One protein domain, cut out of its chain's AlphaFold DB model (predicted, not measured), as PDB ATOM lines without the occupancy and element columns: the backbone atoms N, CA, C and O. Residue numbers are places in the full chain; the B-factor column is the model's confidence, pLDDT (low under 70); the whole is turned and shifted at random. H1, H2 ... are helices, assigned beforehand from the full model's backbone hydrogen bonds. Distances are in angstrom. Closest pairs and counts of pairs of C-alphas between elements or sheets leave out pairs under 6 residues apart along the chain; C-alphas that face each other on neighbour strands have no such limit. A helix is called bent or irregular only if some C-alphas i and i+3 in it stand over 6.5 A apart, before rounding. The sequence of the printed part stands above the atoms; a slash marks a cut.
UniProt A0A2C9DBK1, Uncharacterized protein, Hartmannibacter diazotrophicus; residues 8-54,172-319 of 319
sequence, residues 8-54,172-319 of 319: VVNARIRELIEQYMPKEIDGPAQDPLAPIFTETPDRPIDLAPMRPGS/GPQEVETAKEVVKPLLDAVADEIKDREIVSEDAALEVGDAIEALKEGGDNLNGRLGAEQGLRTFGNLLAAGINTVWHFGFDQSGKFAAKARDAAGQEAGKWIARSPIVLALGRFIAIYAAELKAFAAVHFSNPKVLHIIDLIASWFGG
ATOM      1  N   VAL A   8      83.201  -3.576   4.459       53.41
ATOM      2  CA  VAL A   8      82.969  -2.388   5.297       53.41
ATOM      3  C   VAL A   8      82.439  -2.803   6.667       53.41
ATOM      4  O   VAL A   8      82.882  -2.288   7.688       53.41
ATOM      5  N   VAL A   9      81.575  -3.821   6.694       48.81
ATOM      6  CA  VAL A   9      81.097  -4.442   7.936       48.81
ATOM      7  C   VAL A   9      82.258  -5.076   8.704       48.81
ATOM      8  O   VAL A   9      82.395  -4.840   9.900       48.81
ATOM      9  N   ASN A  10      83.149  -5.802   8.022       47.59
ATOM     10  CA  ASN A  10      84.318  -6.413   8.657       47.59
ATOM     11  C   ASN A  10      85.320  -5.369   9.164       47.59
ATOM     12  O   ASN A  10      85.872  -5.544  10.244       47.59
ATOM     13  N   ALA A  11      85.532  -4.269   8.435       54.44
ATOM     14  CA  ALA A  11      86.370  -3.164   8.901       54.44
ATOM     15  C   ALA A  11      85.786  -2.491  10.153       54.44
ATOM     16  O   ALA A  11      86.516  -2.237  11.106       54.44
ATOM     17  N   ARG A  12      84.463  -2.284  10.193       47.41
ATOM     18  CA  ARG A  12      83.784  -1.671  11.342       47.41
ATOM     19  C   ARG A  12      83.758  -2.578  12.572       47.41
ATOM     20  O   ARG A  12      83.903  -2.098  13.688       47.41
ATOM     21  N   ILE A  13      83.603  -3.886  12.372       47.59
ATOM     22  CA  ILE A  13      83.736  -4.887  13.439       47.59
ATOM     23  C   ILE A  13      85.175  -4.918  13.960       47.59
ATOM     24  O   ILE A  13      85.371  -5.006  15.165       47.59
ATOM     25  N   ARG A  14      86.177  -4.794  13.082       46.97
ATOM     26  CA  ARG A  14      87.587  -4.716  13.480       46.97
ATOM     27  C   ARG A  14      87.867  -3.481  14.332       46.97
ATOM     28  O   ARG A  14      88.451  -3.638  15.390       46.97
ATOM     29  N   GLU A  15      87.370  -2.311  13.926       49.81
ATOM     30  CA  GLU A  15      87.421  -1.077  14.727       49.81
ATOM     31  C   GLU A  15      86.751  -1.249  16.093       49.81
ATOM     32  O   GLU A  15      87.315  -0.843  17.098       49.81
ATOM     33  N   LEU A  16      85.574  -1.881  16.153       46.16
ATOM     34  CA  LEU A  16      84.881  -2.151  17.417       46.16
ATOM     35  C   LEU A  16      85.670  -3.134  18.296       46.16
ATOM     36  O   LEU A  16      85.774  -2.938  19.498       46.16
ATOM     37  N   ILE A  17      86.271  -4.169  17.715       46.16
ATOM     38  CA  ILE A  17      87.137  -5.102  18.442       46.16
ATOM     39  C   ILE A  17      88.383  -4.379  18.970       46.16
ATOM     40  O   ILE A  17      88.747  -4.577  20.119       46.16
ATOM     41  N   GLU A  18      89.002  -3.502  18.183       47.88
ATOM     42  CA  GLU A  18      90.165  -2.700  18.595       47.88
ATOM     43  C   GLU A  18      89.810  -1.624  19.636       47.88
ATOM     44  O   GLU A  18      90.643  -1.254  20.459       47.88
ATOM     45  N   GLN A  19      88.568  -1.132  19.610       42.88
ATOM     46  CA  GLN A  19      88.039  -0.122  20.526       42.88
ATOM     47  C   GLN A  19      87.552  -0.719  21.859       42.88
ATOM     48  O   GLN A  19      87.600  -0.029  22.877       42.88
ATOM     49  N   TYR A  20      87.078  -1.972  21.864       43.78
ATOM     50  CA  TYR A  20      86.452  -2.615  23.030       43.78
ATOM     51  C   TYR A  20      87.207  -3.838  23.578       43.78
ATOM     52  O   TYR A  20      86.914  -4.242  24.701       43.78
ATOM     53  N   MET A  21      88.180  -4.412  22.860       44.69
ATOM     54  CA  MET A  21      89.131  -5.370  23.439       44.69
ATOM     55  C   MET A  21      90.388  -4.616  23.878       44.69
ATOM     56  O   MET A  21      91.104  -4.083  23.026       44.69
ATOM     57  N   PRO A  22      90.685  -4.541  25.186       45.81
ATOM     58  CA  PRO A  22      91.915  -3.927  25.655       45.81
ATOM     59  C   PRO A  22      93.111  -4.642  25.023       45.81
ATOM     60  O   PRO A  22      93.196  -5.870  25.073       45.81
ATOM     61  N   LYS A  23      94.046  -3.872  24.452       49.66
ATOM     62  CA  LYS A  23      95.420  -4.344  24.252       49.66
ATOM     63  C   LYS A  23      95.923  -4.793  25.626       49.66
ATOM     64  O   LYS A  23      95.973  -3.964  26.526       49.66
ATOM     65  N   GLU A  24      96.181  -6.091  25.763       55.09
ATOM     66  CA  GLU A  24      96.715  -6.746  26.966       55.09
ATOM     67  C   GLU A  24      95.845  -6.527  28.222       55.09
ATOM     68  O   GLU A  24      96.050  -5.628  29.038       55.09
ATOM     69  N   ILE A  25      94.821  -7.371  28.401       61.59
ATOM     70  CA  ILE A  25      94.320  -7.614  29.758       61.59
ATOM     71  C   ILE A  25      95.341  -8.535  30.421       61.59
ATOM     72  O   ILE A  25      95.393  -9.720  30.092       61.59
ATOM     73  N   ASP A  26      96.135  -7.989  31.339       74.56
ATOM     74  CA  ASP A  26      96.988  -8.801  32.203       74.56
ATOM     75  C   ASP A  26      96.117  -9.788  32.986       74.56
ATOM     76  O   ASP A  26      95.084  -9.407  33.551       74.56
ATOM     77  N   GLY A  27      96.505 -11.060  32.996       81.62
ATOM     78  CA  GLY A  27      95.855 -12.072  33.817       81.62
ATOM     79  C   GLY A  27      96.135 -11.889  35.318       81.62
ATOM     80  O   GLY A  27      96.753 -10.898  35.728       81.62
ATOM     81  N   PRO A  28      95.646 -12.792  36.184       90.88
ATOM     82  CA  PRO A  28      96.026 -12.786  37.594       90.88
ATOM     83  C   PRO A  28      97.549 -12.901  37.768       90.88
ATOM     84  O   PRO A  28      98.201 -13.759  37.173       90.88
ATOM     85  N   ALA A  29      98.116 -12.040  38.613       91.50
ATOM     86  CA  ALA A  29      99.520 -12.123  38.997       91.50
ATOM     87  C   ALA A  29      99.721 -13.208  40.063       91.50
ATOM     88  O   ALA A  29      98.912 -13.335  40.983       91.50
ATOM     89  N   GLN A  30     100.826 -13.944  39.960       93.25
ATOM     90  CA  GLN A  30     101.264 -14.874  40.998       93.25
ATOM     91  C   GLN A  30     102.040 -14.133  42.100       93.25
ATOM     92  O   GLN A  30     102.837 -13.231  41.827       93.25
ATOM     93  N   ASP A  31     101.821 -14.532  43.347       90.94
ATOM     94  CA  ASP A  31     102.460 -13.988  44.536       90.94
ATOM     95  C   ASP A  31     103.909 -14.494  44.672       90.94
ATOM     96  O   ASP A  31     104.118 -15.701  44.838       90.94
ATOM     97  N   PRO A  32     104.923 -13.605  44.654       87.94
ATOM     98  CA  PRO A  32     106.339 -13.982  44.716       87.94
ATOM     99  C   PRO A  32     106.776 -14.543  46.072       87.94
ATOM    100  O   PRO A  32     107.927 -14.954  46.225       87.94
ATOM    101  N   LEU A  33     105.907 -14.504  47.080       87.19
ATOM    102  CA  LEU A  33     106.176 -15.062  48.394       87.19
ATOM    103  C   LEU A  33     105.622 -16.485  48.562       87.19
ATOM    104  O   LEU A  33     105.671 -17.027  49.665       87.19
ATOM    105  N   ALA A  34     105.090 -17.077  47.494       91.19
ATOM    106  CA  ALA A  34     104.672 -18.467  47.408       91.19
ATOM    107  C   ALA A  34     105.348 -19.166  46.217       91.19
ATOM    108  O   ALA A  34     105.925 -18.493  45.358       91.19
ATOM    109  N   PRO A  35     105.342 -20.511  46.166       92.50
ATOM    110  CA  PRO A  35     105.780 -21.243  44.987       92.50
ATOM    111  C   PRO A  35     105.073 -20.709  43.736       92.50
ATOM    112  O   PRO A  35     103.858 -20.508  43.733       92.50
ATOM    113  N   ILE A  36     105.862 -20.425  42.702       94.00
ATOM    114  CA  ILE A  36     105.381 -19.934  41.409       94.00
ATOM    115  C   ILE A  36     105.226 -21.134  40.489       94.00
ATOM    116  O   ILE A  36     106.092 -22.006  40.473       94.00
ATOM    117  N   PHE A  37     104.155 -21.152  39.708       95.81
ATOM    118  CA  PHE A  37     103.858 -22.196  38.741       95.81
ATOM    119  C   PHE A  37     104.094 -21.701  37.313       95.81
ATOM    120  O   PHE A  37     103.967 -20.510  37.013       95.81
ATOM    121  N   THR A  38     104.482 -22.611  36.429       94.44
ATOM    122  CA  THR A  38     104.689 -22.337  35.012       94.44
ATOM    123  C   THR A  38     103.358 -22.132  34.297       94.44
ATOM    124  O   THR A  38     102.329 -22.696  34.656       94.44
ATOM    125  N   GLU A  39     103.393 -21.320  33.247       89.56
ATOM    126  CA  GLU A  39     102.266 -21.097  32.346       89.56
ATOM    127  C   GLU A  39     102.638 -21.718  31.003       89.56
ATOM    128  O   GLU A  39     103.471 -21.170  30.275       89.56
ATOM    129  N   THR A  40     102.094 -22.894  30.689       81.62
ATOM    130  CA  THR A  40     102.434 -23.592  29.441       81.62
ATOM    131  C   THR A  40     101.211 -24.282  28.838       81.62
ATOM    132  O   THR A  40     100.400 -24.828  29.582       81.62
ATOM    133  N   PRO A  41     101.054 -24.280  27.503       78.94
ATOM    134  CA  PRO A  41      99.910 -24.917  26.857       78.94
ATOM    135  C   PRO A  41     100.126 -26.393  26.511       78.94
ATOM    136  O   PRO A  41      99.179 -27.069  26.115       78.94
ATOM    137  N   ASP A  42     101.368 -26.868  26.543       79.75
ATOM    138  CA  ASP A  42     101.795 -28.141  25.960       79.75
ATOM    139  C   ASP A  42     102.456 -29.082  26.971       79.75
ATOM    140  O   ASP A  42     102.733 -30.236  26.642       79.75
ATOM    141  N   ARG A  43     102.701 -28.606  28.193       88.06
ATOM    142  CA  ARG A  43     103.264 -29.390  29.289       88.06
ATOM    143  C   ARG A  43     102.449 -29.190  30.566       88.06
ATOM    144  O   ARG A  43     101.837 -28.133  30.731       88.06
ATOM    145  N   PRO A  44     102.441 -30.185  31.468       91.75
ATOM    146  CA  PRO A  44     101.791 -30.031  32.758       91.75
ATOM    147  C   PRO A  44     102.270 -28.755  33.457       91.75
ATOM    148  O   PRO A  44     103.451 -28.402  33.369       91.75
ATOM    149  N   ILE A  45     101.358 -28.075  34.151       93.50
ATOM    150  CA  ILE A  45     101.707 -26.977  35.049       93.50
ATOM    151  C   ILE A  45     102.700 -27.524  36.069       93.50
ATOM    152  O   ILE A  45     102.437 -28.521  36.744       93.50
ATOM    153  N   ASP A  46     103.847 -26.869  36.159       95.94
ATOM    154  CA  ASP A  46     104.971 -27.283  36.988       95.94
ATOM    155  C   ASP A  46     105.433 -26.121  37.868       95.94
ATOM    156  O   ASP A  46     104.970 -24.993  37.715       95.94
ATOM    157  N   LEU A  47     106.361 -26.361  38.787       93.88
ATOM    158  CA  LEU A  47     107.016 -25.297  39.534       93.88
ATOM    159  C   LEU A  47     107.947 -24.506  38.610       93.88
ATOM    160  O   LEU A  47     108.784 -25.057  37.893       93.88
ATOM    161  N   ALA A  48     107.823 -23.183  38.635       92.19
ATOM    162  CA  ALA A  48     108.716 -22.316  37.893       92.19
ATOM    163  C   ALA A  48     110.145 -22.417  38.457       92.19
ATOM    164  O   ALA A  48     110.324 -22.451  39.681       92.19
ATOM    165  N   PRO A  49     111.177 -22.408  37.592       87.00
ATOM    166  CA  PRO A  49     112.560 -22.381  38.041       87.00
ATOM    167  C   PRO A  49     112.818 -21.212  38.990       87.00
ATOM    168  O   PRO A  49     112.314 -20.100  38.796       87.00
ATOM    169  N   MET A  50     113.645 -21.455  40.004       84.88
ATOM    170  CA  MET A  50     114.047 -20.410  40.935       84.88
ATOM    171  C   MET A  50     114.759 -19.280  40.183       84.88
ATOM    172  O   MET A  50     115.640 -19.518  39.355       84.88
ATOM    173  N   ARG A  51     114.383 -18.029  40.468       80.56
ATOM    174  CA  ARG A  51     115.034 -16.872  39.844       80.56
ATOM    175  C   ARG A  51     116.469 -16.743  40.371       80.56
ATOM    176  O   ARG A  51     116.683 -16.947  41.571       80.56
ATOM    177  N   PRO A  52     117.444 -16.343  39.538       78.19
ATOM    178  CA  PRO A  52     118.787 -16.042  40.018       78.19
ATOM    179  C   PRO A  52     118.748 -15.047  41.185       78.19
ATOM    180  O   PRO A  52     118.051 -14.034  41.115       78.19
ATOM    181  N   GLY A  53     119.461 -15.355  42.271       78.50
ATOM    182  CA  GLY A  53     119.504 -14.516  43.475       78.50
ATOM    183  C   GLY A  53     118.262 -14.574  44.374       78.50
ATOM    184  O   GLY A  53     118.185 -13.799  45.320       78.50
ATOM    185  N   SER A  54     117.300 -15.469  44.109       83.50
ATOM    186  CA  SER A  54     116.131 -15.696  44.984       83.50
ATOM    187  C   SER A  54     116.261 -16.903  45.923       83.50
ATOM    188  O   SER A  54     115.300 -17.244  46.614       83.50
ATOM    189  N   GLY A 172      96.144 -12.414  60.972       86.50
ATOM    190  CA  GLY A 172      95.066 -12.389  61.953       86.50
ATOM    191  C   GLY A 172      94.190 -13.648  61.859       86.50
ATOM    192  O   GLY A 172      94.007 -14.178  60.766       86.50
ATOM    193  N   PRO A 173      93.600 -14.145  62.967       86.56
ATOM    194  CA  PRO A 173      92.728 -15.324  62.913       86.56
ATOM    195  C   PRO A 173      91.523 -15.123  61.985       86.56
ATOM    196  O   PRO A 173      91.237 -15.966  61.147       86.56
ATOM    197  N   GLN A 174      90.860 -13.966  62.076       86.69
ATOM    198  CA  GLN A 174      89.686 -13.655  61.252       86.69
ATOM    199  C   GLN A 174      90.024 -13.511  59.762       86.69
ATOM    200  O   GLN A 174      89.222 -13.896  58.915       86.69
ATOM    201  N   GLU A 175      91.204 -12.975  59.443       83.88
ATOM    202  CA  GLU A 175      91.676 -12.815  58.061       83.88
ATOM    203  C   GLU A 175      91.877 -14.183  57.402       83.88
ATOM    204  O   GLU A 175      91.392 -14.419  56.296       83.88
ATOM    205  N   VAL A 176      92.521 -15.109  58.120       85.31
ATOM    206  CA  VAL A 176      92.760 -16.481  57.652       85.31
ATOM    207  C   VAL A 176      91.454 -17.249  57.488       85.31
ATOM    208  O   VAL A 176      91.252 -17.870  56.448       85.31
ATOM    209  N   GLU A 177      90.551 -17.189  58.467       86.81
ATOM    210  CA  GLU A 177      89.274 -17.909  58.383       86.81
ATOM    211  C   GLU A 177      88.386 -17.379  57.254       86.81
ATOM    212  O   GLU A 177      87.815 -18.161  56.493       86.81
ATOM    213  N   THR A 178      88.343 -16.057  57.064       84.69
ATOM    214  CA  THR A 178      87.622 -15.459  55.931       84.69
ATOM    215  C   THR A 178      88.178 -15.968  54.602       84.69
ATOM    216  O   THR A 178      87.415 -16.342  53.714       84.69
ATOM    217  N   ALA A 179      89.504 -16.025  54.462       80.06
ATOM    218  CA  ALA A 179      90.130 -16.510  53.242       80.06
ATOM    219  C   ALA A 179      89.913 -18.016  53.004       80.06
ATOM    220  O   ALA A 179      89.640 -18.425  51.873       80.06
ATOM    221  N   LYS A 180      89.977 -18.838  54.060       86.50
ATOM    222  CA  LYS A 180      89.689 -20.278  53.984       86.50
ATOM    223  C   LYS A 180      88.264 -20.546  53.511       86.50
ATOM    224  O   LYS A 180      88.077 -21.381  52.629       86.50
ATOM    225  N   GLU A 181      87.270 -19.832  54.041       88.19
ATOM    226  CA  GLU A 181      85.868 -20.022  53.640       88.19
ATOM    227  C   GLU A 181      85.629 -19.671  52.164       88.19
ATOM    228  O   GLU A 181      84.833 -20.333  51.501       88.19
ATOM    229  N   VAL A 182      86.365 -18.702  51.608       85.00
ATOM    230  CA  VAL A 182      86.285 -18.363  50.176       85.00
ATOM    231  C   VAL A 182      86.867 -19.471  49.285       85.00
ATOM    232  O   VAL A 182      86.355 -19.710  48.194       85.00
ATOM    233  N   VAL A 183      87.920 -20.161  49.732       90.50
ATOM    234  CA  VAL A 183      88.574 -21.236  48.961       90.50
ATOM    235  C   VAL A 183      87.906 -22.596  49.142       90.50
ATOM    236  O   VAL A 183      87.978 -23.442  48.253       90.50
ATOM    237  N   LYS A 184      87.225 -22.813  50.266       91.81
ATOM    238  CA  LYS A 184      86.594 -24.084  50.641       91.81
ATOM    239  C   LYS A 184      85.789 -24.768  49.525       91.81
ATOM    240  O   LYS A 184      85.982 -25.972  49.366       91.81
ATOM    241  N   PRO A 185      84.969 -24.068  48.710       91.44
ATOM    242  CA  PRO A 185      84.231 -24.702  47.612       91.44
ATOM    243  C   PRO A 185      85.123 -25.282  46.503       91.44
ATOM    244  O   PRO A 185      84.699 -26.176  45.780       91.44
ATOM    245  N   LEU A 186      86.352 -24.778  46.364       93.38
ATOM    246  CA  LEU A 186      87.306 -25.171  45.325       93.38
ATOM    247  C   LEU A 186      88.296 -26.247  45.791       93.38
ATOM    248  O   LEU A 186      88.949 -26.858  44.948       93.38
ATOM    249  N   LEU A 187      88.442 -26.477  47.101       93.81
ATOM    250  CA  LEU A 187      89.503 -27.339  47.642       93.81
ATOM    251  C   LEU A 187      89.456 -28.760  47.082       93.81
ATOM    252  O   LEU A 187      90.486 -29.275  46.657       93.81
ATOM    253  N   ASP A 188      88.282 -29.390  47.090       93.25
ATOM    254  CA  ASP A 188      88.145 -30.778  46.636       93.25
ATOM    255  C   ASP A 188      88.245 -30.880  45.112       93.25
ATOM    256  O   ASP A 188      88.902 -31.783  44.601       93.25
ATOM    257  N   ALA A 189      87.699 -29.895  44.393       92.81
ATOM    258  CA  ALA A 189      87.809 -29.811  42.940       92.81
ATOM    259  C   ALA A 189      89.273 -29.717  42.485       92.81
ATOM    260  O   ALA A 189      89.709 -30.465  41.615       92.81
ATOM    261  N   VAL A 190      90.057 -28.834  43.112       93.88
ATOM    262  CA  VAL A 190      91.494 -28.725  42.826       93.88
ATOM    263  C   VAL A 190      92.235 -29.977  43.289       93.88
ATOM    264  O   VAL A 190      93.107 -30.445  42.568       93.88
ATOM    265  N   ALA A 191      91.895 -30.550  44.449       92.94
ATOM    266  CA  ALA A 191      92.526 -31.778  44.937       92.94
ATOM    267  C   ALA A 191      92.346 -32.965  43.978       92.94
ATOM    268  O   ALA A 191      93.217 -33.835  43.920       92.94
ATOM    269  N   ASP A 192      91.234 -33.015  43.248       92.12
ATOM    270  CA  ASP A 192      91.009 -34.007  42.202       92.12
ATOM    271  C   ASP A 192      91.780 -33.668  40.921       92.12
ATOM    272  O   ASP A 192      92.474 -34.540  40.398       92.12
ATOM    273  N   GLU A 193      91.754 -32.410  40.473       89.25
ATOM    274  CA  GLU A 193      92.437 -31.983  39.244       89.25
ATOM    275  C   GLU A 193      93.959 -32.175  39.324       89.25
ATOM    276  O   GLU A 193      94.587 -32.676  38.394       89.25
ATOM    277  N   ILE A 194      94.573 -31.871  40.476       91.25
ATOM    278  CA  ILE A 194      96.020 -32.048  40.666       91.25
ATOM    279  C   ILE A 194      96.451 -33.518  40.708       91.25
ATOM    280  O   ILE A 194      97.642 -33.778  40.852       91.25
ATOM    281  N   LYS A 195      95.540 -34.497  40.647       91.38
ATOM    282  CA  LYS A 195      95.907 -35.917  40.485       91.38
ATOM    283  C   LYS A 195      96.205 -36.254  39.027       91.38
ATOM    284  O   LYS A 195      96.913 -37.230  38.780       91.38
ATOM    285  N   ASP A 196      95.700 -35.460  38.085       91.75
ATOM    286  CA  ASP A 196      95.961 -35.648  36.666       91.75
ATOM    287  C   ASP A 196      97.366 -35.144  36.309       91.75
ATOM    288  O   ASP A 196      97.651 -33.944  36.262       91.75
ATOM    289  N   ARG A 197      98.267 -36.097  36.056       92.44
ATOM    290  CA  ARG A 197      99.673 -35.838  35.721       92.44
ATOM    291  C   ARG A 197      99.861 -35.301  34.304       92.44
ATOM    292  O   ARG A 197     100.948 -34.821  33.990       92.44
ATOM    293  N   GLU A 198      98.828 -35.354  33.465       89.56
ATOM    294  CA  GLU A 198      98.830 -34.685  32.165       89.56
ATOM    295  C   GLU A 198      98.583 -33.176  32.309       89.56
ATOM    296  O   GLU A 198      98.982 -32.410  31.432       89.56
ATOM    297  N   ILE A 199      97.982 -32.738  33.425       89.12
ATOM    298  CA  ILE A 199      97.628 -31.336  33.688       89.12
ATOM    299  C   ILE A 199      98.597 -30.685  34.672       89.12
ATOM    300  O   ILE A 199      99.010 -29.547  34.454       89.12
ATOM    301  N   VAL A 200      98.977 -31.389  35.742       93.56
ATOM    302  CA  VAL A 200      99.846 -30.871  36.807       93.56
ATOM    303  C   VAL A 200     100.980 -31.855  37.082       93.56
ATOM    304  O   VAL A 200     100.744 -33.044  37.310       93.56
ATOM    305  N   SER A 201     102.220 -31.360  37.079       95.25
ATOM    306  CA  SER A 201     103.404 -32.175  37.370       95.25
ATOM    307  C   SER A 201     103.325 -32.794  38.771       95.25
ATOM    308  O   SER A 201     102.579 -32.340  39.642       95.25
ATOM    309  N   GLU A 202     104.110 -33.844  39.014       94.00
ATOM    310  CA  GLU A 202     104.165 -34.470  40.337       94.00
ATOM    311  C   GLU A 202     104.633 -33.486  41.422       94.00
ATOM    312  O   GLU A 202     103.991 -33.378  42.467       94.00
ATOM    313  N   ASP A 203     105.678 -32.703  41.146       91.69
ATOM    314  CA  ASP A 203     106.219 -31.716  42.085       91.69
ATOM    315  C   ASP A 203     105.227 -30.589  42.388       91.69
ATOM    316  O   ASP A 203     105.057 -30.203  43.551       91.69
ATOM    317  N   ALA A 204     104.531 -30.082  41.367       94.50
ATOM    318  CA  ALA A 204     103.493 -29.074  41.546       94.50
ATOM    319  C   ALA A 204     102.303 -29.632  42.337       94.50
ATOM    320  O   ALA A 204     101.805 -28.971  43.250       94.50
ATOM    321  N   ALA A 205     101.883 -30.867  42.058       94.81
ATOM    322  CA  ALA A 205     100.800 -31.514  42.788       94.81
ATOM    323  C   ALA A 205     101.151 -31.770  44.260       94.81
ATOM    324  O   ALA A 205     100.299 -31.590  45.125       94.81
ATOM    325  N   LEU A 206     102.398 -32.141  44.571       92.44
ATOM    326  CA  LEU A 206     102.873 -32.270  45.953       92.44
ATOM    327  C   LEU A 206     102.894 -30.922  46.684       92.44
ATOM    328  O   LEU A 206     102.594 -30.851  47.876       92.44
ATOM    329  N   GLU A 207     103.266 -29.840  46.003       94.25
ATOM    330  CA  GLU A 207     103.261 -28.500  46.595       94.25
ATOM    331  C   GLU A 207     101.831 -28.022  46.890       94.25
ATOM    332  O   GLU A 207     101.549 -27.539  47.987       94.25
ATOM    333  N   VAL A 208     100.910 -28.218  45.944       95.56
ATOM    334  CA  VAL A 208      99.504 -27.813  46.086       95.56
ATOM    335  C   VAL A 208      98.757 -28.719  47.062       95.56
ATOM    336  O   VAL A 208      97.949 -28.229  47.847       95.56
ATOM    337  N   GLY A 209      99.037 -30.022  47.071       94.31
ATOM    338  CA  GLY A 209      98.449 -30.960  48.027       94.31
ATOM    339  C   GLY A 209      98.740 -30.557  49.473       94.31
ATOM    340  O   GLY A 209      97.823 -30.485  50.291       94.31
ATOM    341  N   ASP A 210      99.984 -30.183  49.766       91.69
ATOM    342  CA  ASP A 210     100.373 -29.709  51.098       91.69
ATOM    343  C   ASP A 210      99.769 -28.330  51.421       91.69
ATOM    344  O   ASP A 210      99.425 -28.052  52.572       91.69
ATOM    345  N   ALA A 211      99.578 -27.471  50.414       94.31
ATOM    346  CA  ALA A 211      98.846 -26.216  50.575       94.31
ATOM    347  C   ALA A 211      97.365 -26.453  50.931       94.31
ATOM    348  O   ALA A 211      96.834 -25.790  51.822       94.31
ATOM    349  N   ILE A 212      96.714 -27.429  50.289       94.62
ATOM    350  CA  ILE A 212      95.339 -27.849  50.592       94.62
ATOM    351  C   ILE A 212      95.253 -28.433  52.007       94.62
ATOM    352  O   ILE A 212      94.341 -28.073  52.752       94.62
ATOM    353  N   GLU A 213      96.208 -29.274  52.418       91.44
ATOM    354  CA  GLU A 213      96.288 -29.789  53.795       91.44
ATOM    355  C   GLU A 213      96.437 -28.638  54.799       91.44
ATOM    356  O   GLU A 213      95.724 -28.585  55.799       91.44
ATOM    357  N   ALA A 214      97.298 -27.654  54.523       91.12
ATOM    358  CA  ALA A 214      97.464 -26.489  55.391       91.12
ATOM    359  C   ALA A 214      96.191 -25.629  55.503       91.12
ATOM    360  O   ALA A 214      95.906 -25.102  56.580       91.12
ATOM    361  N   LEU A 215      95.411 -25.513  54.426       91.88
ATOM    362  CA  LEU A 215      94.123 -24.816  54.425       91.88
ATOM    363  C   LEU A 215      93.041 -25.584  55.203       91.88
ATOM    364  O   LEU A 215      92.251 -24.953  55.904       91.88
ATOM    365  N   LYS A 216      93.029 -26.923  55.120       89.44
ATOM    366  CA  LYS A 216      92.061 -27.797  55.813       89.44
ATOM    367  C   LYS A 216      92.379 -27.992  57.299       89.44
ATOM    368  O   LYS A 216      91.476 -27.946  58.127       89.44
ATOM    369  N   GLU A 217      93.649 -28.200  57.634       81.88
ATOM    370  CA  GLU A 217      94.114 -28.611  58.969       81.88
ATOM    371  C   GLU A 217      94.837 -27.488  59.738       81.88
ATOM    372  O   GLU A 217      95.370 -27.701  60.828       81.88
ATOM    373  N   GLY A 218      94.941 -26.284  59.172       73.06
ATOM    374  CA  GLY A 218      95.649 -25.166  59.800       73.06
ATOM    375  C   GLY A 218      94.996 -24.728  61.113       73.06
ATOM    376  O   GLY A 218      93.933 -24.113  61.076       73.06
ATOM    377  N   GLY A 219      95.647 -25.009  62.248       73.69
ATOM    378  CA  GLY A 219      95.171 -24.615  63.581       73.69
ATOM    379  C   GLY A 219      95.274 -23.112  63.890       73.69
ATOM    380  O   GLY A 219      95.941 -22.354  63.187       73.69
ATOM    381  N   ASP A 220      94.663 -22.689  64.998       80.75
ATOM    382  CA  ASP A 220      94.506 -21.263  65.353       80.75
ATOM    383  C   ASP A 220      95.785 -20.592  65.891       80.75
ATOM    384  O   ASP A 220      95.886 -19.361  66.002       80.75
ATOM    385  N   ASN A 221      96.804 -21.387  66.230       87.94
ATOM    386  CA  ASN A 221      98.095 -20.858  66.661       87.94
ATOM    387  C   ASN A 221      98.821 -20.129  65.509       87.94
ATOM    388  O   ASN A 221      98.420 -20.191  64.347       87.94
ATOM    389  N   LEU A 222      99.888 -19.387  65.823       88.75
ATOM    390  CA  LEU A 222     100.591 -18.578  64.820       88.75
ATOM    391  C   LEU A 222     101.116 -19.422  63.644       88.75
ATOM    392  O   LEU A 222     100.930 -19.026  62.499       88.75
ATOM    393  N   ASN A 223     101.712 -20.588  63.904       89.44
ATOM    394  CA  ASN A 223     102.266 -21.454  62.854       89.44
ATOM    395  C   ASN A 223     101.168 -22.047  61.959       89.44
ATOM    396  O   ASN A 223     101.361 -22.193  60.752       89.44
ATOM    397  N   GLY A 224     100.012 -22.374  62.542       89.19
ATOM    398  CA  GLY A 224      98.820 -22.819  61.826       89.19
ATOM    399  C   GLY A 224      98.278 -21.743  60.893       89.19
ATOM    400  O   GLY A 224      98.100 -22.005  59.704       89.19
ATOM    401  N   ARG A 225      98.146 -20.509  61.390       92.62
ATOM    402  CA  ARG A 225      97.733 -19.347  60.587       92.62
ATOM    403  C   ARG A 225      98.731 -19.003  59.482       92.62
ATOM    404  O   ARG A 225      98.318 -18.776  58.353       92.62
ATOM    405  N   LEU A 226     100.029 -19.028  59.782       92.00
ATOM    406  CA  LEU A 226     101.105 -18.860  58.800       92.00
ATOM    407  C   LEU A 226     101.059 -19.942  57.711       92.00
ATOM    408  O   LEU A 226     101.220 -19.644  56.530       92.00
ATOM    409  N   GLY A 227     100.801 -21.193  58.100       91.88
ATOM    410  CA  GLY A 227     100.647 -22.309  57.168       91.88
ATOM    411  C   GLY A 227      99.436 -22.138  56.255       91.88
ATOM    412  O   GLY A 227      99.565 -22.299  55.047       91.88
ATOM    413  N   ALA A 228      98.283 -21.763  56.811       93.25
ATOM    414  CA  ALA A 228      97.071 -21.517  56.037       93.25
ATOM    415  C   ALA A 228      97.220 -20.315  55.091       93.25
ATOM    416  O   ALA A 228      96.847 -20.415  53.926       93.25
ATOM    417  N   GLU A 229      97.815 -19.208  55.547       93.19
ATOM    418  CA  GLU A 229      98.106 -18.045  54.698       93.19
ATOM    419  C   GLU A 229      99.047 -18.414  53.542       93.19
ATOM    420  O   GLU A 229      98.829 -18.015  52.399       93.19
ATOM    421  N   GLN A 230     100.093 -19.195  53.810       93.06
ATOM    422  CA  GLN A 230     100.991 -19.647  52.754       93.06
ATOM    423  C   GLN A 230     100.293 -20.612  51.793       93.06
ATOM    424  O   GLN A 230     100.436 -20.468  50.581       93.06
ATOM    425  N   GLY A 231      99.509 -21.558  52.320       94.25
ATOM    426  CA  GLY A 231      98.715 -22.486  51.521       94.25
ATOM    427  C   GLY A 231      97.752 -21.752  50.592       94.25
ATOM    428  O   GLY A 231      97.657 -22.082  49.416       94.25
ATOM    429  N   LEU A 232      97.127 -20.683  51.081       93.69
ATOM    430  CA  LEU A 232      96.256 -19.810  50.303       93.69
ATOM    431  C   LEU A 232      96.972 -19.160  49.116       93.69
ATOM    432  O   LEU A 232      96.444 -19.148  48.006       93.69
ATOM    433  N   ARG A 233      98.181 -18.634  49.338       93.69
ATOM    434  CA  ARG A 233      98.995 -18.009  48.284       93.69
ATOM    435  C   ARG A 233      99.453 -19.042  47.254       93.69
ATOM    436  O   ARG A 233      99.325 -18.797  46.061       93.69
ATOM    437  N   THR A 234      99.913 -20.217  47.693       95.75
ATOM    438  CA  THR A 234     100.280 -21.326  46.795       95.75
ATOM    439  C   THR A 234      99.084 -21.779  45.954       95.75
ATOM    440  O   THR A 234      99.197 -21.920  44.739       95.75
ATOM    441  N   PHE A 235      97.923 -21.954  46.585       95.88
ATOM    442  CA  PHE A 235      96.676 -22.312  45.915       95.88
ATOM    443  C   PHE A 235      96.266 -21.249  44.886       95.88
ATOM    444  O   PHE A 235      95.962 -21.568  43.738       95.88
ATOM    445  N   GLY A 236      96.331 -19.970  45.270       95.31
ATOM    446  CA  GLY A 236      96.075 -18.843  44.376       95.31
ATOM    447  C   GLY A 236      97.037 -18.783  43.191       95.31
ATOM    448  O   GLY A 236      96.595 -18.507  42.078       95.31
ATOM    449  N   ASN A 237      98.318 -19.097  43.394       96.75
ATOM    450  CA  ASN A 237      99.312 -19.139  42.322       96.75
ATOM    451  C   ASN A 237      99.029 -20.255  41.309       96.75
ATOM    452  O   ASN A 237      99.150 -20.009  40.110       96.75
ATOM    453  N   LEU A 238      98.590 -21.440  41.759       96.75
ATOM    454  CA  LEU A 238      98.152 -22.501  40.845       96.75
ATOM    455  C   LEU A 238      96.948 -22.037  40.013       96.75
ATOM    456  O   LEU A 238      96.954 -22.175  38.790       96.75
ATOM    457  N   LEU A 239      95.925 -21.465  40.661       95.94
ATOM    458  CA  LEU A 239      94.744 -20.961  39.957       95.94
ATOM    459  C   LEU A 239      95.105 -19.857  38.963       95.94
ATOM    460  O   LEU A 239      94.593 -19.845  37.844       95.94
ATOM    461  N   ALA A 240      96.007 -18.952  39.342       95.44
ATOM    462  CA  ALA A 240      96.507 -17.913  38.457       95.44
ATOM    463  C   ALA A 240      97.227 -18.510  37.241       95.44
ATOM    464  O   ALA A 240      96.929 -18.112  36.120       95.44
ATOM    465  N   ALA A 241      98.098 -19.505  37.434       95.25
ATOM    466  CA  ALA A 241      98.773 -20.193  36.335       95.25
ATOM    467  C   ALA A 241      97.788 -20.919  35.404       95.25
ATOM    468  O   ALA A 241      97.930 -20.840  34.184       95.25
ATOM    469  N   GLY A 242      96.751 -21.563  35.950       94.06
ATOM    470  CA  GLY A 242      95.689 -22.192  35.162       94.06
ATOM    471  C   GLY A 242      94.885 -21.179  34.342       94.06
ATOM    472  O   GLY A 242      94.729 -21.341  33.129       94.06
ATOM    473  N   ILE A 243      94.442 -20.087  34.976       92.94
ATOM    474  CA  ILE A 243      93.730 -18.987  34.306       92.94
ATOM    475  C   ILE A 243      94.613 -18.358  33.228       92.94
ATOM    476  O   ILE A 243      94.144 -18.187  32.108       92.94
ATOM    477  N   ASN A 244      95.879 -18.056  33.525       90.50
ATOM    478  CA  ASN A 244      96.821 -17.478  32.565       90.50
ATOM    479  C   ASN A 244      97.121 -18.436  31.417       90.50
ATOM    480  O   ASN A 244      97.211 -18.001  30.275       90.50
ATOM    481  N   THR A 245      97.208 -19.739  31.680       88.88
ATOM    482  CA  THR A 245      97.413 -20.740  30.631       88.88
ATOM    483  C   THR A 245      96.247 -20.727  29.641       88.88
ATOM    484  O   THR A 245      96.447 -20.618  28.430       88.88
ATOM    485  N   VAL A 246      95.008 -20.755  30.134       87.44
ATOM    486  CA  VAL A 246      93.835 -20.693  29.253       87.44
ATOM    487  C   VAL A 246      93.698 -19.313  28.611       87.44
ATOM    488  O   VAL A 246      93.403 -19.222  27.425       87.44
ATOM    489  N   TRP A 247      93.955 -18.235  29.349       84.56
ATOM    490  CA  TRP A 247      93.851 -16.868  28.847       84.56
ATOM    491  C   TRP A 247      94.884 -16.570  27.760       84.56
ATOM    492  O   TRP A 247      94.509 -16.125  26.686       84.56
ATOM    493  N   HIS A 248      96.166 -16.842  27.988       79.62
ATOM    494  CA  HIS A 248      97.237 -16.505  27.049       79.62
ATOM    495  C   HIS A 248      97.289 -17.443  25.843       79.62
ATOM    496  O   HIS A 248      97.605 -17.000  24.737       79.62
ATOM    497  N   PHE A 249      96.985 -18.728  26.038       75.56
ATOM    498  CA  PHE A 249      97.141 -19.731  24.984       75.56
ATOM    499  C   PHE A 249      95.811 -20.200  24.392       75.56
ATOM    500  O   PHE A 249      95.739 -20.467  23.194       75.56
ATOM    501  N   GLY A 250      94.744 -20.260  25.189       66.56
ATOM    502  CA  GLY A 250      93.385 -20.504  24.695       66.56
ATOM    503  C   GLY A 250      92.764 -19.280  24.015       66.56
ATOM    504  O   GLY A 250      91.938 -19.430  23.121       66.56
ATOM    505  N   PHE A 251      93.198 -18.068  24.364       62.88
ATOM    506  CA  PHE A 251      92.780 -16.836  23.704       62.88
ATOM    507  C   PHE A 251      94.023 -16.088  23.214       62.88
ATOM    508  O   PHE A 251      94.649 -15.345  23.954       62.88
ATOM    509  N   ASP A 252      94.405 -16.285  21.948       53.62
ATOM    510  CA  ASP A 252      95.542 -15.570  21.342       53.62
ATOM    511  C   ASP A 252      95.441 -14.053  21.629       53.62
ATOM    512  O   ASP A 252      94.545 -13.371  21.107       53.62
ATOM    513  N   GLN A 253      96.374 -13.532  22.439       46.06
ATOM    514  CA  GLN A 253      96.483 -12.114  22.809       46.06
ATOM    515  C   GLN A 253      96.623 -11.172  21.601       46.06
ATOM    516  O   GLN A 253      96.534  -9.955  21.745       46.06
ATOM    517  N   SER A 254      96.773 -11.679  20.374       38.91
ATOM    518  CA  SER A 254      96.840 -10.842  19.175       38.91
ATOM    519  C   SER A 254      95.494 -10.262  18.699       38.91
ATOM    520  O   SER A 254      95.420  -9.722  17.593       38.91
ATOM    521  N   GLY A 255      94.411 -10.374  19.482       39.25
ATOM    522  CA  GLY A 255      93.091  -9.834  19.119       39.25
ATOM    523  C   GLY A 255      92.467 -10.522  17.897       39.25
ATOM    524  O   GLY A 255      91.489 -10.046  17.314       39.25
ATOM    525  N   LYS A 256      93.034 -11.659  17.480       41.59
ATOM    526  CA  LYS A 256      92.648 -12.364  16.260       41.59
ATOM    527  C   LYS A 256      91.473 -13.313  16.468       41.59
ATOM    528  O   LYS A 256      90.797 -13.580  15.491       41.59
ATOM    529  N   PHE A 257      91.167 -13.785  17.678       41.88
ATOM    530  CA  PHE A 257      90.098 -14.780  17.879       41.88
ATOM    531  C   PHE A 257      88.682 -14.234  17.658       41.88
ATOM    532  O   PHE A 257      87.936 -14.786  16.850       41.88
ATOM    533  N   ALA A 258      88.328 -13.109  18.287       40.00
ATOM    534  CA  ALA A 258      87.009 -12.489  18.107       40.00
ATOM    535  C   ALA A 258      86.785 -11.996  16.664       40.00
ATOM    536  O   ALA A 258      85.666 -12.032  16.154       40.00
ATOM    537  N   ALA A 259      87.861 -11.591  15.980       39.34
ATOM    538  CA  ALA A 259      87.824 -11.203  14.575       39.34
ATOM    539  C   ALA A 259      87.796 -12.406  13.610       39.34
ATOM    540  O   ALA A 259      87.311 -12.242  12.495       39.34
ATOM    541  N   LYS A 260      88.298 -13.585  14.027       39.66
ATOM    542  CA  LYS A 260      88.462 -14.784  13.178       39.66
ATOM    543  C   LYS A 260      87.437 -15.897  13.384       39.66
ATOM    544  O   LYS A 260      87.438 -16.866  12.628       39.66
ATOM    545  N   ALA A 261      86.554 -15.807  14.379       43.84
ATOM    546  CA  ALA A 261      85.535 -16.830  14.647       43.84
ATOM    547  C   ALA A 261      84.528 -17.046  13.485       43.84
ATOM    548  O   ALA A 261      83.647 -17.898  13.582       43.84
ATOM    549  N   ARG A 262      84.648 -16.307  12.369       45.19
ATOM    550  CA  ARG A 262      83.840 -16.468  11.147       45.19
ATOM    551  C   ARG A 262      84.639 -16.901   9.906       45.19
ATOM    552  O   ARG A 262      84.051 -17.023   8.834       45.19
ATOM    553  N   ASP A 263      85.933 -17.180  10.028       45.06
ATOM    554  CA  ASP A 263      86.837 -17.506   8.921       45.06
ATOM    555  C   ASP A 263      87.773 -18.679   9.268       45.06
ATOM    556  O   ASP A 263      87.932 -19.070  10.424       45.06
ATOM    557  N   ALA A 264      88.368 -19.303   8.241       43.16
ATOM    558  CA  ALA A 264      89.107 -20.571   8.343       43.16
ATOM    559  C   ALA A 264      90.235 -20.571   9.398       43.16
ATOM    560  O   ALA A 264      90.573 -21.619   9.944       43.16
ATOM    561  N   ALA A 265      90.774 -19.399   9.738       39.94
ATOM    562  CA  ALA A 265      91.795 -19.242  10.765       39.94
ATOM    563  C   ALA A 265      91.249 -19.335  12.209       39.94
ATOM    564  O   ALA A 265      91.986 -19.756  13.094       39.94
ATOM    565  N   GLY A 266      89.977 -18.999  12.464       45.47
ATOM    566  CA  GLY A 266      89.321 -19.270  13.752       45.47
ATOM    567  C   GLY A 266      88.948 -20.744  13.906       45.47
ATOM    568  O   GLY A 266      89.037 -21.291  15.000       45.47
ATOM    569  N   GLN A 267      88.635 -21.422  12.795       47.38
ATOM    570  CA  GLN A 267      88.497 -22.880  12.785       47.38
ATOM    571  C   GLN A 267      89.836 -23.587  13.044       47.38
ATOM    572  O   GLN A 267      89.849 -24.600  13.732       47.38
ATOM    573  N   GLU A 268      90.965 -23.084  12.531       42.69
ATOM    574  CA  GLU A 268      92.295 -23.629  12.856       42.69
ATOM    575  C   GLU A 268      92.716 -23.387  14.304       42.69
ATOM    576  O   GLU A 268      93.268 -24.284  14.934       42.69
ATOM    577  N   ALA A 269      92.429 -22.212  14.855       44.41
ATOM    578  CA  ALA A 269      92.777 -21.919  16.235       44.41
ATOM    579  C   ALA A 269      91.879 -22.695  17.225       44.41
ATOM    580  O   ALA A 269      92.386 -23.272  18.183       44.41
ATOM    581  N   GLY A 270      90.583 -22.860  16.924       46.28
ATOM    582  CA  GLY A 270      89.715 -23.821  17.618       46.28
ATOM    583  C   GLY A 270      90.195 -25.273  17.478       46.28
ATOM    584  O   GLY A 270      90.127 -26.030  18.441       46.28
ATOM    585  N   LYS A 271      90.768 -25.660  16.325       48.50
ATOM    586  CA  LYS A 271      91.441 -26.962  16.149       48.50
ATOM    587  C   LYS A 271      92.728 -27.082  16.969       48.50
ATOM    588  O   LYS A 271      93.072 -28.200  17.326       48.50
ATOM    589  N   TRP A 272      93.450 -25.994  17.245       50.81
ATOM    590  CA  TRP A 272      94.655 -26.012  18.083       50.81
ATOM    591  C   TRP A 272      94.313 -26.095  19.574       50.81
ATOM    592  O   TRP A 272      94.878 -26.931  20.268       50.81
ATOM    593  N   ILE A 273      93.320 -25.333  20.042       54.06
ATOM    594  CA  ILE A 273      92.772 -25.471  21.403       54.06
ATOM    595  C   ILE A 273      92.234 -26.888  21.599       54.06
ATOM    596  O   ILE A 273      92.582 -27.546  22.567       54.06
ATOM    597  N   ALA A 274      91.493 -27.415  20.617       53.00
ATOM    598  CA  ALA A 274      91.040 -28.804  20.618       53.00
ATOM    599  C   ALA A 274      92.184 -29.845  20.609       53.00
ATOM    600  O   ALA A 274      91.927 -31.029  20.812       53.00
ATOM    601  N   ARG A 275      93.431 -29.430  20.345       59.59
ATOM    602  CA  ARG A 275      94.638 -30.273  20.345       59.59
ATOM    603  C   ARG A 275      95.513 -30.092  21.586       59.59
ATOM    604  O   ARG A 275      96.469 -30.851  21.700       59.59
ATOM    605  N   SER A 276      95.225 -29.141  22.480       74.69
ATOM    606  CA  SER A 276      95.885 -29.038  23.788       74.69
ATOM    607  C   SER A 276      94.965 -29.627  24.864       74.69
ATOM    608  O   SER A 276      93.992 -28.977  25.260       74.69
ATOM    609  N   PRO A 277      95.244 -30.852  25.353       79.44
ATOM    610  CA  PRO A 277      94.475 -31.459  26.438       79.44
ATOM    611  C   PRO A 277      94.475 -30.593  27.703       79.44
ATOM    612  O   PRO A 277      93.438 -30.458  28.342       79.44
ATOM    613  N   ILE A 278      95.599 -29.931  27.996       84.81
ATOM    614  CA  ILE A 278      95.776 -29.066  29.170       84.81
ATOM    615  C   ILE A 278      94.869 -27.835  29.099       84.81
ATOM    616  O   ILE A 278      94.119 -27.572  30.034       84.81
ATOM    617  N   VAL A 279      94.875 -27.096  27.981       85.25
ATOM    618  CA  VAL A 279      94.014 -25.907  27.827       85.25
ATOM    619  C   VAL A 279      92.536 -26.300  27.863       85.25
ATOM    620  O   VAL A 279      91.728 -25.579  28.445       85.25
ATOM    621  N   LEU A 280      92.169 -27.446  27.278       84.31
ATOM    622  CA  LEU A 280      90.802 -27.965  27.343       84.31
ATOM    623  C   LEU A 280      90.379 -28.326  28.767       84.31
ATOM    624  O   LEU A 280      89.276 -27.958  29.170       84.31
ATOM    625  N   ALA A 281      91.218 -29.051  29.505       88.56
ATOM    626  CA  ALA A 281      90.903 -29.489  30.857       88.56
ATOM    627  C   ALA A 281      90.787 -28.292  31.809       88.56
ATOM    628  O   ALA A 281      89.732 -28.087  32.407       88.56
ATOM    629  N   LEU A 282      91.788 -27.406  31.813       90.88
ATOM    630  CA  LEU A 282      91.769 -26.177  32.607       90.88
ATOM    631  C   LEU A 282      90.609 -25.255  32.212       90.88
ATOM    632  O   LEU A 282      89.949 -24.684  33.076       90.88
ATOM    633  N   GLY A 283      90.315 -25.122  30.915       89.19
ATOM    634  CA  GLY A 283      89.193 -24.315  30.438       89.19
ATOM    635  C   GLY A 283      87.844 -24.848  30.924       89.19
ATOM    636  O   GLY A 283      87.001 -24.070  31.371       89.19
ATOM    637  N   ARG A 284      87.652 -26.174  30.907       89.94
ATOM    638  CA  ARG A 284      86.456 -26.834  31.458       89.94
ATOM    639  C   ARG A 284      86.366 -26.685  32.968       89.94
ATOM    640  O   ARG A 284      85.297 -26.339  33.458       89.94
ATOM    641  N   PHE A 285      87.468 -26.892  33.684       93.69
ATOM    642  CA  PHE A 285      87.538 -26.660  35.125       93.69
ATOM    643  C   PHE A 285      87.094 -25.228  35.461       93.69
ATOM    644  O   PHE A 285      86.187 -25.028  36.268       93.69
ATOM    645  N   ILE A 286      87.650 -24.229  34.767       93.81
ATOM    646  CA  ILE A 286      87.295 -22.820  34.971       93.81
ATOM    647  C   ILE A 286      85.820 -22.561  34.650       93.81
ATOM    648  O   ILE A 286      85.168 -21.808  35.370       93.81
ATOM    649  N   ALA A 287      85.276 -23.180  33.600       89.44
ATOM    650  CA  ALA A 287      83.870 -23.029  33.240       89.44
ATOM    651  C   ALA A 287      82.919 -23.639  34.281       89.44
ATOM    652  O   ALA A 287      81.916 -23.014  34.623       89.44
ATOM    653  N   ILE A 288      83.242 -24.828  34.799       94.81
ATOM    654  CA  ILE A 288      82.437 -25.535  35.805       94.81
ATOM    655  C   ILE A 288      82.404 -24.747  37.119       94.81
ATOM    656  O   ILE A 288      81.334 -24.574  37.695       94.81
ATOM    657  N   TYR A 289      83.554 -24.229  37.557       95.69
ATOM    658  CA  TYR A 289      83.711 -23.541  38.845       95.69
ATOM    659  C   TYR A 289      83.766 -22.012  38.717       95.69
ATOM    660  O   TYR A 289      84.363 -21.320  39.542       95.69
ATOM    661  N   ALA A 290      83.175 -21.450  37.657       93.31
ATOM    662  CA  ALA A 290      83.307 -20.030  37.334       93.31
ATOM    663  C   ALA A 290      82.786 -19.105  38.450       93.31
ATOM    664  O   ALA A 290      83.332 -18.021  38.667       93.31
ATOM    665  N   ALA A 291      81.723 -19.499  39.157       93.69
ATOM    666  CA  ALA A 291      81.155 -18.696  40.238       93.69
ATOM    667  C   ALA A 291      82.103 -18.633  41.446       93.69
ATOM    668  O   ALA A 291      82.401 -17.547  41.949       93.69
ATOM    669  N   GLU A 292      82.623 -19.784  41.858       94.69
ATOM    670  CA  GLU A 292      83.553 -19.957  42.969       94.69
ATOM    671  C   GLU A 292      84.899 -19.288  42.669       94.69
ATOM    672  O   GLU A 292      85.425 -18.545  43.498       94.69
ATOM    673  N   LEU A 293      85.421 -19.458  41.450       94.31
ATOM    674  CA  LEU A 293      86.655 -18.809  41.003       94.31
ATOM    675  C   LEU A 293      86.530 -17.285  40.988       94.31
ATOM    676  O   LEU A 293      87.483 -16.597  41.348       94.31
ATOM    677  N   LYS A 294      85.366 -16.733  40.625       93.56
ATOM    678  CA  LYS A 294      85.125 -15.285  40.713       93.56
ATOM    679  C   LYS A 294      85.060 -14.793  42.151       93.56
ATOM    680  O   LYS A 294      85.619 -13.737  42.442       93.56
ATOM    681  N   ALA A 295      84.409 -15.536  43.047       92.06
ATOM    682  CA  ALA A 295      84.379 -15.197  44.468       92.06
ATOM    683  C   ALA A 295      85.797 -15.184  45.061       92.06
ATOM    684  O   ALA A 295      86.173 -14.234  45.749       92.06
ATOM    685  N   PHE A 296      86.614 -16.181  44.710       91.69
ATOM    686  CA  PHE A 296      88.028 -16.227  45.070       91.69
ATOM    687  C   PHE A 296      88.816 -15.044  44.502       91.69
ATOM    688  O   PHE A 296      89.451 -14.302  45.257       91.69
ATOM    689  N   ALA A 297      88.730 -14.832  43.187       91.62
ATOM    690  CA  ALA A 297      89.451 -13.787  42.472       91.62
ATOM    691  C   ALA A 297      89.128 -12.381  42.992       91.62
ATOM    692  O   ALA A 297      90.033 -11.559  43.093       91.62
ATOM    693  N   ALA A 298      87.874 -12.114  43.367       89.75
ATOM    694  CA  ALA A 298      87.452 -10.822  43.907       89.75
ATOM    695  C   ALA A 298      88.141 -10.459  45.234       89.75
ATOM    696  O   ALA A 298      88.259  -9.278  45.554       89.75
ATOM    697  N   VAL A 299      88.582 -11.463  45.997       86.38
ATOM    698  CA  VAL A 299      89.265 -11.279  47.286       86.38
ATOM    699  C   VAL A 299      90.786 -11.371  47.136       86.38
ATOM    700  O   VAL A 299      91.509 -10.634  47.799       86.38
ATOM    701  N   HIS A 300      91.278 -12.259  46.267       85.75
ATOM    702  CA  HIS A 300      92.690 -12.658  46.239       85.75
ATOM    703  C   HIS A 300      93.500 -12.029  45.110       85.75
ATOM    704  O   HIS A 300      94.716 -11.889  45.240       85.75
ATOM    705  N   PHE A 301      92.862 -11.628  44.010       86.62
ATOM    706  CA  PHE A 301      93.557 -11.001  42.894       86.62
ATOM    707  C   PHE A 301      93.286  -9.500  42.869       86.62
ATOM    708  O   PHE A 301      92.147  -9.046  42.848       86.62
ATOM    709  N   SER A 302      94.355  -8.705  42.813       81.00
ATOM    710  CA  SER A 302      94.245  -7.241  42.794       81.00
ATOM    711  C   SER A 302      93.658  -6.692  41.489       81.00
ATOM    712  O   SER A 302      93.219  -5.546  41.447       81.00
ATOM    713  N   ASN A 303      93.674  -7.480  40.410       80.38
ATOM    714  CA  ASN A 303      93.192  -7.057  39.102       80.38
ATOM    715  C   ASN A 303      91.702  -7.419  38.925       80.38
ATOM    716  O   ASN A 303      91.381  -8.585  38.685       80.38
ATOM    717  N   PRO A 304      90.776  -6.439  38.943       80.81
ATOM    718  CA  PRO A 304      89.344  -6.717  38.804       80.81
ATOM    719  C   PRO A 304      88.974  -7.272  37.421       80.81
ATOM    720  O   PRO A 304      87.916  -7.879  37.261       80.81
ATOM    721  N   LYS A 305      89.842  -7.107  36.412       83.94
ATOM    722  CA  LYS A 305      89.623  -7.658  35.068       83.94
ATOM    723  C   LYS A 305      89.713  -9.186  35.038       83.94
ATOM    724  O   LYS A 305      89.212  -9.785  34.092       83.94
ATOM    725  N   VAL A 306      90.275  -9.823  36.070       87.06
ATOM    726  CA  VAL A 306      90.320 -11.292  36.174       87.06
ATOM    727  C   VAL A 306      88.914 -11.891  36.204       87.06
ATOM    728  O   VAL A 306      88.687 -12.932  35.598       87.06
ATOM    729  N   LEU A 307      87.938 -11.200  36.804       89.38
ATOM    730  CA  LEU A 307      86.539 -11.639  36.783       89.38
ATOM    731  C   LEU A 307      85.998 -11.730  35.351       89.38
ATOM    732  O   LEU A 307      85.329 -12.697  34.997       89.38
ATOM    733  N   HIS A 308      86.353 -10.752  34.514       83.56
ATOM    734  CA  HIS A 308      85.977 -10.745  33.104       83.56
ATOM    735  C   HIS A 308      86.683 -11.852  32.314       83.56
ATOM    736  O   HIS A 308      86.056 -12.480  31.466       83.56
ATOM    737  N   ILE A 309      87.959 -12.127  32.612       85.62
ATOM    738  CA  ILE A 309      88.689 -13.256  32.017       85.62
ATOM    739  C   ILE A 309      87.979 -14.578  32.338       85.62
ATOM    740  O   ILE A 309      87.745 -15.371  31.431       85.62
ATOM    741  N   ILE A 310      87.583 -14.797  33.597       88.88
ATOM    742  CA  ILE A 310      86.868 -16.014  34.008       88.88
ATOM    743  C   ILE A 310      85.534 -16.143  33.262       88.88
ATOM    744  O   ILE A 310      85.241 -17.213  32.734       88.88
ATOM    745  N   ASP A 311      84.750 -15.064  33.156       84.56
ATOM    746  CA  ASP A 311      83.483 -15.075  32.408       84.56
ATOM    747  C   ASP A 311      83.692 -15.395  30.917       84.56
ATOM    748  O   ASP A 311      82.930 -16.166  30.326       84.56
ATOM    749  N   LEU A 312      84.741 -14.832  30.304       80.19
ATOM    750  CA  LEU A 312      85.100 -15.139  28.922       80.19
ATOM    751  C   LEU A 312      85.461 -16.616  28.770       80.19
ATOM    752  O   LEU A 312      84.872 -17.279  27.924       80.19
ATOM    753  N   ILE A 313      86.352 -17.154  29.605       82.88
ATOM    754  CA  ILE A 313      86.714 -18.577  29.566       82.88
ATOM    755  C   ILE A 313      85.458 -19.446  29.729       82.88
ATOM    756  O   ILE A 313      85.183 -20.298  28.885       82.88
ATOM    757  N   ALA A 314      84.632 -19.181  30.742       84.56
ATOM    758  CA  ALA A 314      83.424 -19.956  31.006       84.56
ATOM    759  C   ALA A 314      82.459 -19.985  29.809       84.56
ATOM    760  O   ALA A 314      81.926 -21.040  29.471       84.56
ATOM    761  N   SER A 315      82.285 -18.859  29.111       77.25
ATOM    762  CA  SER A 315      81.399 -18.786  27.939       77.25
ATOM    763  C   SER A 315      81.848 -19.640  26.745       77.25
ATOM    764  O   SER A 315      81.015 -20.022  25.926       77.25
ATOM    765  N   TRP A 316      83.143 -19.953  26.640       71.06
ATOM    766  CA  TRP A 316      83.699 -20.741  25.534       71.06
ATOM    767  C   TRP A 316      83.789 -22.234  25.842       71.06
ATOM    768  O   TRP A 316      83.687 -23.048  24.926       71.06
ATOM    769  N   PHE A 317      83.984 -22.590  27.112       76.69
ATOM    770  CA  PHE A 317      84.208 -23.972  27.541       76.69
ATOM    771  C   PHE A 317      83.008 -24.600  28.273       76.69
ATOM    772  O   PHE A 317      83.006 -25.810  28.475       76.69
ATOM    773  N   GLY A 318      81.987 -23.819  28.646       65.06
ATOM    774  CA  GLY A 318      80.788 -24.273  29.372       65.06
ATOM    775  C   GLY A 318      79.640 -24.809  28.502       65.06
ATOM    776  O   GLY A 318      78.489 -24.733  28.929       65.06
ATOM    777  N   GLY A 319      79.936 -25.274  27.283       52.03
ATOM    778  CA  GLY A 319      78.968 -25.825  26.322       52.03
ATOM    779  C   GLY A 319      78.917 -27.347  26.290       52.03
ATOM    780  O   GLY A 319      79.958 -27.981  26.570       52.03
TER     781      GLY A 319
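This is residues 8 to 54 and 172 to 319 of the 319 residues of an uncharacterized protein of Hartmannibacter diazotrophicus (UniProt A0A2C9DBK1). One long helix, H4, is the core of an elongated helical body: H2 and H3 pack across its first half, H7 and H9 across its last half, and H8 bridges from H2 to H9. Beyond H4's last residue, H1, H5 and H6 make a loosely joined end, and the unnamed stretch 21 to 54 runs back from there, with residues 34 to 38 beside H4 on the side away from H8 and H9. The printed part has 195 residues, with nine named helices, H1 to H9 in order, and no named strand: all helix. It is compact, with a radius of gyration of the C-alphas of 18.0 A, and spans 66 by 39 by 31 A.

Start at H1, residues 8 to 20; with residues 13 to 17 alone it touches H5, residues 256 to 260, the closest C-alphas being those of Arg 14 and Ala 259, 6.6 A apart. Past the cut, H2, residues 173 to 193, has a kink of 58 degrees near residue 185 and is irregular, C-alphas 185 and 188 being 7.3 A apart. H2 and H3, residues 202 to 217, form a helical hairpin, closest at the C-alphas of Lys 180 and Leu 215, 6.4 A. The hub is H4, residues 222 to 250, touching H2, H3, H7 and H9. H3 touches it at a steep tilt of 45 degrees, opposite ways, with the C-alphas of Ala 211 and Gly 231 closest, at 3.9 A. H6, residues 264 to 273, only just touches H5, with 3 pairs of C-alphas within 8 A, the closest being those of Lys 260 and Gly 266, 4.6 A. H7, residues 277 to 288, touches H4, closest at the C-alphas of Val 246 and Val 279, 5.4 A. H8, residues 290 to 300, touches H2, closest at the C-alphas of Val 182 and Phe 296, 5.8 A. H8 and H9, residues 305 to 317, are a helical hairpin at a shallow tilt of 17 degrees. Every O i to N i+4 pair is within hydrogen-bond range in H1, H3, H4, H5, H6, H7 and H9; in H2 13 of 17 are, in H8 6 of 7.

Find C-alpha 8 at (82.969, -2.388, 5.297), where H1 begins; H2 measures 28.9 A and H3 22.0 A. H4 runs 40.8 A from C-alpha 222 at (100.591, -18.578, 64.820), and H9 ends at C-alpha 317, (84.208, -23.972, 27.541).

The C-alphas farthest apart, of Val 8 and Asn 221, are 65.8 A apart. Residues 55 to 171 are not printed; C-alphas 54 and 172 are 27.3 A apart. Confidence is under 70 at residues 8 to 25, 250 to 275 and 318 to 319.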